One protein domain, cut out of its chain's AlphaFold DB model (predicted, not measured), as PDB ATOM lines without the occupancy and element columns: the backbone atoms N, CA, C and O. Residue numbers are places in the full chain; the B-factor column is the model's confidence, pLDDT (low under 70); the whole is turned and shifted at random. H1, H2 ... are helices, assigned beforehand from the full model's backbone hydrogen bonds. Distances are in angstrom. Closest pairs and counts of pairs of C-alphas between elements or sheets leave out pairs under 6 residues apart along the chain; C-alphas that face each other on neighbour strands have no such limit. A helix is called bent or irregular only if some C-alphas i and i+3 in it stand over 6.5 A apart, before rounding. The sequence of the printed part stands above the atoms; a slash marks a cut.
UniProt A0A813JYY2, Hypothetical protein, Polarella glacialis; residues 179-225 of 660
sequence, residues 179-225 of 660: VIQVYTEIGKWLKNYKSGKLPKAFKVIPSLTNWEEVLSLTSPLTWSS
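What this domain is: This is residues 179 to 225 of the 660 residues of the protein "Hypothetical protein" of Polarella glacialis (UniProt A0A813JYY2). Look first at H1, the longest helix: it makes one side of a small elongated body, while the shorter H2 and H3 make a corner toward its first end. Residues 207 to 212, at the turn between H2 and H3, stick out. The printed part has 47 residues with three named helices, H1, H2, H3 in chain order, and is all helix, with no named strand. It is compact, with a radius of gyration of the C-alphas of 10.2 A, and spans 29 by 18 by 18 A.

How they stand to each other: Start from H1, residues 179 to 191. H3, residues 211 to 217, touches it, closest at the C-alphas of Thr 184 and Leu 217, 5.5 A apart, at a steep tilt of 66 degrees, the same way. H2, residues 200 to 207, is close to H1 but not clearly touching: the closest C-alphas, of Ile 186 and Phe 202, are 7.5 A apart. H2 and H3 only just touch, with 3 pairs of C-alphas within 8 A, and only at the corner, closest at the C-alphas of Ile 205 and Trp 211, 5.4 A. In H1 and H3 every O i to N i+4 pair is within hydrogen-bond range; in H2 1 of 4 is, beside 4 of 5 O i to N i+3 pairs.

Where its parts are: Find C-alpha 179 at (-2.097, 23.574, 100.131); from there H1 runs 18.7 A to C-alpha 191. H2 runs 12.1 A and is irregular: C-alphas 203 and 206 are 7.1 A apart. H3 runs 10.1 A to C-alpha 217 at (1.189, 15.674, 96.349).

The domain as a whole: The C-alphas farthest apart, of Lys 194 and Thr 209, are 28.8 A apart. The printed part has no cut; the link from H1 to H2 is short, that from H2 to H3 tight. Mean pLDDT of the printed part is 76.9, and residues 194 to 196, 221, 224 and 225 are under 70.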
ATOM      1  N   VAL A 179      -3.434  24.121 100.419       81.19
ATOM      2  CA  VAL A 179      -2.097  23.574 100.131       81.19
ATOM      3  C   VAL A 179      -2.224  22.349  99.227       81.19
ATOM      4  O   VAL A 179      -1.540  22.267  98.209       81.19
ATOM      5  N   ILE A 180      -3.176  21.460  99.520       86.69
ATOM      6  CA  ILE A 180      -3.426  20.267  98.702       86.69
ATOM      7  C   ILE A 180      -3.750  20.649  97.254       86.69
ATOM      8  O   ILE A 180      -3.143  20.115  96.325       86.69
ATOM      9  N   GLN A 181      -4.655  21.608  97.047       87.50
ATOM     10  CA  GLN A 181      -5.023  22.073  95.707       87.50
ATOM     11  C   GLN A 181      -3.827  22.662  94.949       87.50
ATOM     12  O   GLN A 181      -3.539  22.226  93.833       87.50
ATOM     13  N   VAL A 182      -3.086  23.584  95.570       89.38
ATOM     14  CA  VAL A 182      -1.957  24.279  94.929       89.38
ATOM     15  C   VAL A 182      -0.858  23.301  94.505       89.38
ATOM     16  O   VAL A 182      -0.403  23.340  93.361       89.38
ATOM     17  N   TYR A 183      -0.444  22.380  95.382       87.62
ATOM     18  CA  TYR A 183       0.637  21.442  95.055       87.62
ATOM     19  C   TYR A 183       0.195  20.315  94.109       87.62
ATOM     20  O   TYR A 183       1.003  19.841  93.306       87.62
ATOM     21  N   THR A 184      -1.097  19.971  94.087       88.81
ATOM     22  CA  THR A 184      -1.659  19.065  93.069       88.81
ATOM     23  C   THR A 184      -1.638  19.706  91.673       88.81
ATOM     24  O   THR A 184      -1.325  19.043  90.681       88.81
ATOM     25  N   GLU A 185      -1.941  21.003  91.563       85.00
ATOM     26  CA  GLU A 185      -1.860  21.738  90.293       85.00
ATOM     27  C   GLU A 185      -0.418  21.892  89.804       85.00
ATOM     28  O   GLU A 185      -0.140  21.699  88.616       85.00
ATOM     29  N   ILE A 186       0.521  22.135  90.721       86.25
ATOM     30  CA  ILE A 186       1.954  22.167  90.409       86.25
ATOM     31  C   ILE A 186       2.424  20.803  89.885       86.25
ATOM     32  O   ILE A 186       3.126  20.760  88.878       86.25
ATOM     33  N   GLY A 187       1.987  19.685  90.475       83.44
ATOM     34  CA  GLY A 187       2.301  18.344  89.963       83.44
ATOM     35  C   GLY A 187       1.853  18.129  88.509       83.44
ATOM     36  O   GLY A 187       2.625  17.638  87.679       83.44
ATOM     37  N   LYS A 188       0.639  18.580  88.152       83.75
ATOM     38  CA  LYS A 188       0.135  18.540  86.761       83.75
ATOM     39  C   LYS A 188       0.988  19.383  85.812       83.75
ATOM     40  O   LYS A 188       1.188  18.996  84.660       83.75
ATOM     41  N   TRP A 189       1.493  20.518  86.289       82.75
ATOM     42  CA  TRP A 189       2.359  21.404  85.519       82.75
ATOM     43  C   TRP A 189       3.758  20.800  85.297       82.75
ATOM     44  O   TRP A 189       4.257  20.795  84.170       82.75
ATOM     45  N   LEU A 190       4.355  20.199  86.334       77.00
ATOM     46  CA  LEU A 190       5.689  19.580  86.285       77.00
ATOM     47  C   LEU A 190       5.763  18.365  85.349       77.00
ATOM     48  O   LEU A 190       6.821  18.075  84.790       77.00
ATOM     49  N   LYS A 191       4.635  17.692  85.103       81.62
ATOM     50  CA  LYS A 191       4.533  16.594  84.129       81.62
ATOM     51  C   LYS A 191       4.881  17.015  82.695       81.62
ATOM     52  O   LYS A 191       5.491  16.244  81.959       81.62
ATOM     53  N   ASN A 192       4.513  18.234  82.293       77.75
ATOM     54  CA  ASN A 192       4.700  18.733  80.922       77.75
ATOM     55  C   ASN A 192       5.837  19.760  80.796       77.75
ATOM     56  O   ASN A 192       6.048  20.328  79.723       77.75
ATOM     57  N   TYR A 193       6.568  20.014  81.879       75.94
ATOM     58  CA  TYR A 193       7.634  21.004  81.909       75.94
ATOM     59  C   TYR A 193       8.845  20.553  81.075       75.94
ATOM     60  O   TYR A 193       9.227  19.389  81.121       75.94
ATOM     61  N   LYS A 194       9.472  21.446  80.303       58.62
ATOM     62  CA  LYS A 194      10.655  21.118  79.473       58.62
ATOM     63  C   LYS A 194      11.855  22.036  79.718       58.62
ATOM     64  O   LYS A 194      12.984  21.563  79.659       58.62
ATOM     65  N   SER A 195      11.620  23.320  79.982       63.44
ATOM     66  CA  SER A 195      12.641  24.325  80.304       63.44
ATOM     67  C   SER A 195      11.975  25.596  80.854       63.44
ATOM     68  O   SER A 195      10.790  25.827  80.610       63.44
ATOM     69  N   GLY A 196      12.709  26.422  81.608       67.75
ATOM     70  CA  GLY A 196      12.223  27.705  82.142       67.75
ATOM     71  C   GLY A 196      12.552  27.914  83.621       67.75
ATOM     72  O   GLY A 196      13.371  27.207  84.192       67.75
ATOM     73  N   LYS A 197      11.905  28.871  84.287       70.06
ATOM     74  CA  LYS A 197      12.040  29.040  85.746       70.06
ATOM     75  C   LYS A 197      11.047  28.121  86.467       70.06
ATOM     76  O   LYS A 197       9.893  28.030  86.059       70.06
ATOM     77  N   LEU A 198      11.489  27.452  87.534       76.62
ATOM     78  CA  LEU A 198      10.599  26.664  88.393       76.62
ATOM     79  C   LEU A 198       9.669  27.581  89.210       76.62
ATOM     80  O   LEU A 198      10.140  28.626  89.678       76.62
ATOM     81  N   PRO A 199       8.391  27.204  89.425       80.31
ATOM     82  CA  PRO A 199       7.451  27.978  90.230       80.31
ATOM     83  C   PRO A 199       7.985  28.227  91.643       80.31
ATOM     84  O   PRO A 199       8.527  27.319  92.272       80.31
ATOM     85  N   LYS A 200       7.794  29.445  92.170       75.19
ATOM     86  CA  LYS A 200       8.266  29.830  93.513       75.19
ATOM     87  C   LYS A 200       7.728  28.890  94.600       75.19
ATOM     88  O   LYS A 200       8.489  28.488  95.465       75.19
ATOM     89  N   ALA A 201       6.470  28.461  94.485       78.81
ATOM     90  CA  ALA A 201       5.856  27.498  95.400       78.81
ATOM     91  C   ALA A 201       6.607  26.153  95.459       78.81
ATOM     92  O   ALA A 201       6.775  25.594  96.533       78.81
ATOM     93  N   PHE A 202       7.139  25.663  94.335       82.00
ATOM     94  CA  PHE A 202       7.919  24.423  94.320       82.00
ATOM     95  C   PHE A 202       9.290  24.586  95.000       82.00
ATOM     96  O   PHE A 202       9.770  23.669  95.659       82.00
ATOM     97  N   LYS A 203       9.908  25.770  94.893       79.31
ATOM     98  CA  LYS A 203      11.211  26.068  95.515       79.31
ATOM     99  C   LYS A 203      11.161  26.188  97.039       79.31
ATOM    100  O   LYS A 203      12.203  26.088  97.667       79.31
ATOM    101  N   VAL A 204       9.981  26.416  97.614       78.25
ATOM    102  CA  VAL A 204       9.790  26.566  99.066       78.25
ATOM    103  C   VAL A 204       9.657  25.210  99.769       78.25
ATOM    104  O   VAL A 204       9.872  25.138 100.972       78.25
ATOM    105  N   ILE A 205       9.369  24.124  99.032       77.62
ATOM    106  CA  ILE A 205       9.154  22.779  99.598       77.62
ATOM    107  C   ILE A 205      10.287  22.335 100.548       77.62
ATOM    108  O   ILE A 205       9.949  21.894 101.640       77.62
ATOM    109  N   PRO A 206      11.592  22.481 100.230       75.19
ATOM    110  CA  PRO A 206      12.679  22.045 101.120       75.19
ATOM    111  C   PRO A 206      12.744  22.780 102.466       75.19
ATOM    112  O   PRO A 206      13.367  22.285 103.398       75.19
ATOM    113  N   SER A 207      12.124  23.957 102.564       71.06
ATOM    114  CA  SER A 207      12.077  24.766 103.785       71.06
ATOM    115  C   SER A 207      10.845  24.463 104.649       71.06
ATOM    116  O   SER A 207      10.683  25.066 105.707       71.06
ATOM    117  N   LEU A 208       9.948  23.572 104.204       71.44
ATOM    118  CA  LEU A 208       8.747  23.197 104.949       71.44
ATOM    119  C   LEU A 208       9.054  22.081 105.954       71.44
ATOM    120  O   LEU A 208       9.743  21.114 105.644       71.44
ATOM    121  N   THR A 209       8.473  22.161 107.148       71.94
ATOM    122  CA  THR A 209       8.606  21.124 108.187       71.94
ATOM    123  C   THR A 209       7.921  19.807 107.802       71.94
ATOM    124  O   THR A 209       8.361  18.739 108.211       71.94
ATOM    125  N   ASN A 210       6.888  19.869 106.959       74.50
ATOM    126  CA  ASN A 210       6.124  18.746 106.402       74.50
ATOM    127  C   ASN A 210       6.395  18.535 104.898       74.50
ATOM    128  O   ASN A 210       5.506  18.150 104.132       74.50
ATOM    129  N   TRP A 211       7.624  18.818 104.456       78.50
ATOM    130  CA  TRP A 211       8.013  18.780 103.045       78.50
ATOM    131  C   TRP A 211       7.756  17.427 102.367       78.50
ATOM    132  O   TRP A 211       7.445  17.413 101.180       78.50
ATOM    133  N   GLU A 212       7.848  16.307 103.091       71.56
ATOM    134  CA  GLU A 212       7.627  14.961 102.546       71.56
ATOM    135  C   GLU A 212       6.172  14.767 102.085       71.56
ATOM    136  O   GLU A 212       5.920  14.351 100.949       71.56
ATOM    137  N   GLU A 213       5.206  15.159 102.921       74.94
ATOM    138  CA  GLU A 213       3.781  15.095 102.589       74.94
ATOM    139  C   GLU A 213       3.449  16.046 101.433       74.94
ATOM    140  O   GLU A 213       2.782  15.656 100.473       74.94
ATOM    141  N   VAL A 214       3.982  17.273 101.457       79.75
ATOM    142  CA  VAL A 214       3.768  18.273 100.398       79.75
ATOM    143  C   VAL A 214       4.400  17.842  99.069       79.75
ATOM    144  O   VAL A 214       3.802  18.018  98.004       79.75
ATOM    145  N   LEU A 215       5.584  17.231  99.106       82.06
ATOM    146  CA  LEU A 215       6.267  16.706  97.927       82.06
ATOM    147  C   LEU A 215       5.495  15.530  97.323       82.06
ATOM    148  O   LEU A 215       5.377  15.446  96.098       82.06
ATOM    149  N   SER A 216       4.911  14.663  98.153       77.88
ATOM    150  CA  SER A 216       4.115  13.522  97.685       77.88
ATOM    151  C   SER A 216       2.925  13.953  96.809       77.88
ATOM    152  O   SER A 216       2.655  13.324  95.781       77.88
ATOM    153  N   LEU A 217       2.300  15.098  97.120       82.81
ATOM    154  CA  LEU A 217       1.189  15.674  96.349       82.81
ATOM    155  C   LEU A 217       1.587  16.058  94.917       82.81
ATOM    156  O   LEU A 217       0.762  16.023  94.003       82.81
ATOM    157  N   THR A 218       2.862  16.383  94.691       83.75
ATOM    158  CA  THR A 218       3.370  16.777  93.368       83.75
ATOM    159  C   THR A 218       3.666  15.591  92.440       83.75
ATOM    160  O   THR A 218       4.081  15.804  91.298       83.75
ATOM    161  N   SER A 219       3.426  14.348  92.889       76.50
ATOM    162  CA  SER A 219       3.575  13.106  92.109       76.50
ATOM    163  C   SER A 219       4.931  12.987  91.382       76.50
ATOM    164  O   SER A 219       4.965  12.922  90.146       76.50
ATOM    165  N   PRO A 220       6.058  12.920  92.121       70.62
ATOM    166  CA  PRO A 220       7.417  13.013  91.569       70.62
ATOM    167  C   PRO A 220       7.777  11.941  90.534       70.62
ATOM    168  O   PRO A 220       8.615  12.168  89.666       70.62
ATOM    169  N   LEU A 221       7.090  10.795  90.554       60.34
ATOM    170  CA  LEU A 221       7.254   9.722  89.565       60.34
ATOM    171  C   LEU A 221       6.737  10.085  88.164       60.34
ATOM    172  O   LEU A 221       7.012   9.370  87.203       60.34
ATOM    173  N   THR A 222       5.961  11.164  88.041       71.25
ATOM    174  CA  THR A 222       5.319  11.579  86.783       71.25
ATOM    175  C   THR A 222       5.944  12.822  86.155       71.25
ATOM    176  O   THR A 222       5.436  13.310  85.145       71.25
ATOM    177  N   TRP A 223       7.030  13.344  86.729       78.00
ATOM    178  CA  TRP A 223       7.728  14.510  86.192       78.00
ATOM    179  C   TRP A 223       8.426  14.201  84.867       78.00
ATOM    180  O   TRP A 223       8.803  13.064  84.577       78.00
ATOM    181  N   SER A 224       8.614  15.236  84.051       65.44
ATOM    182  CA  SER A 224       9.357  15.111  82.802       65.44
ATOM    183  C   SER A 224      10.840  14.790  83.056       65.44
ATOM    184  O   SER A 224      11.444  15.226  84.041       65.44
ATOM    185  N   SER A 225      11.462  14.047  82.134       53.53
ATOM    186  CA  SER A 225      12.858  13.584  82.239       53.53
ATOM    187  C   SER A 225      13.902  14.706  82.334       53.53
ATOM    188  O   SER A 225      15.022  14.461  82.772       53.53
TER     189      SER A 225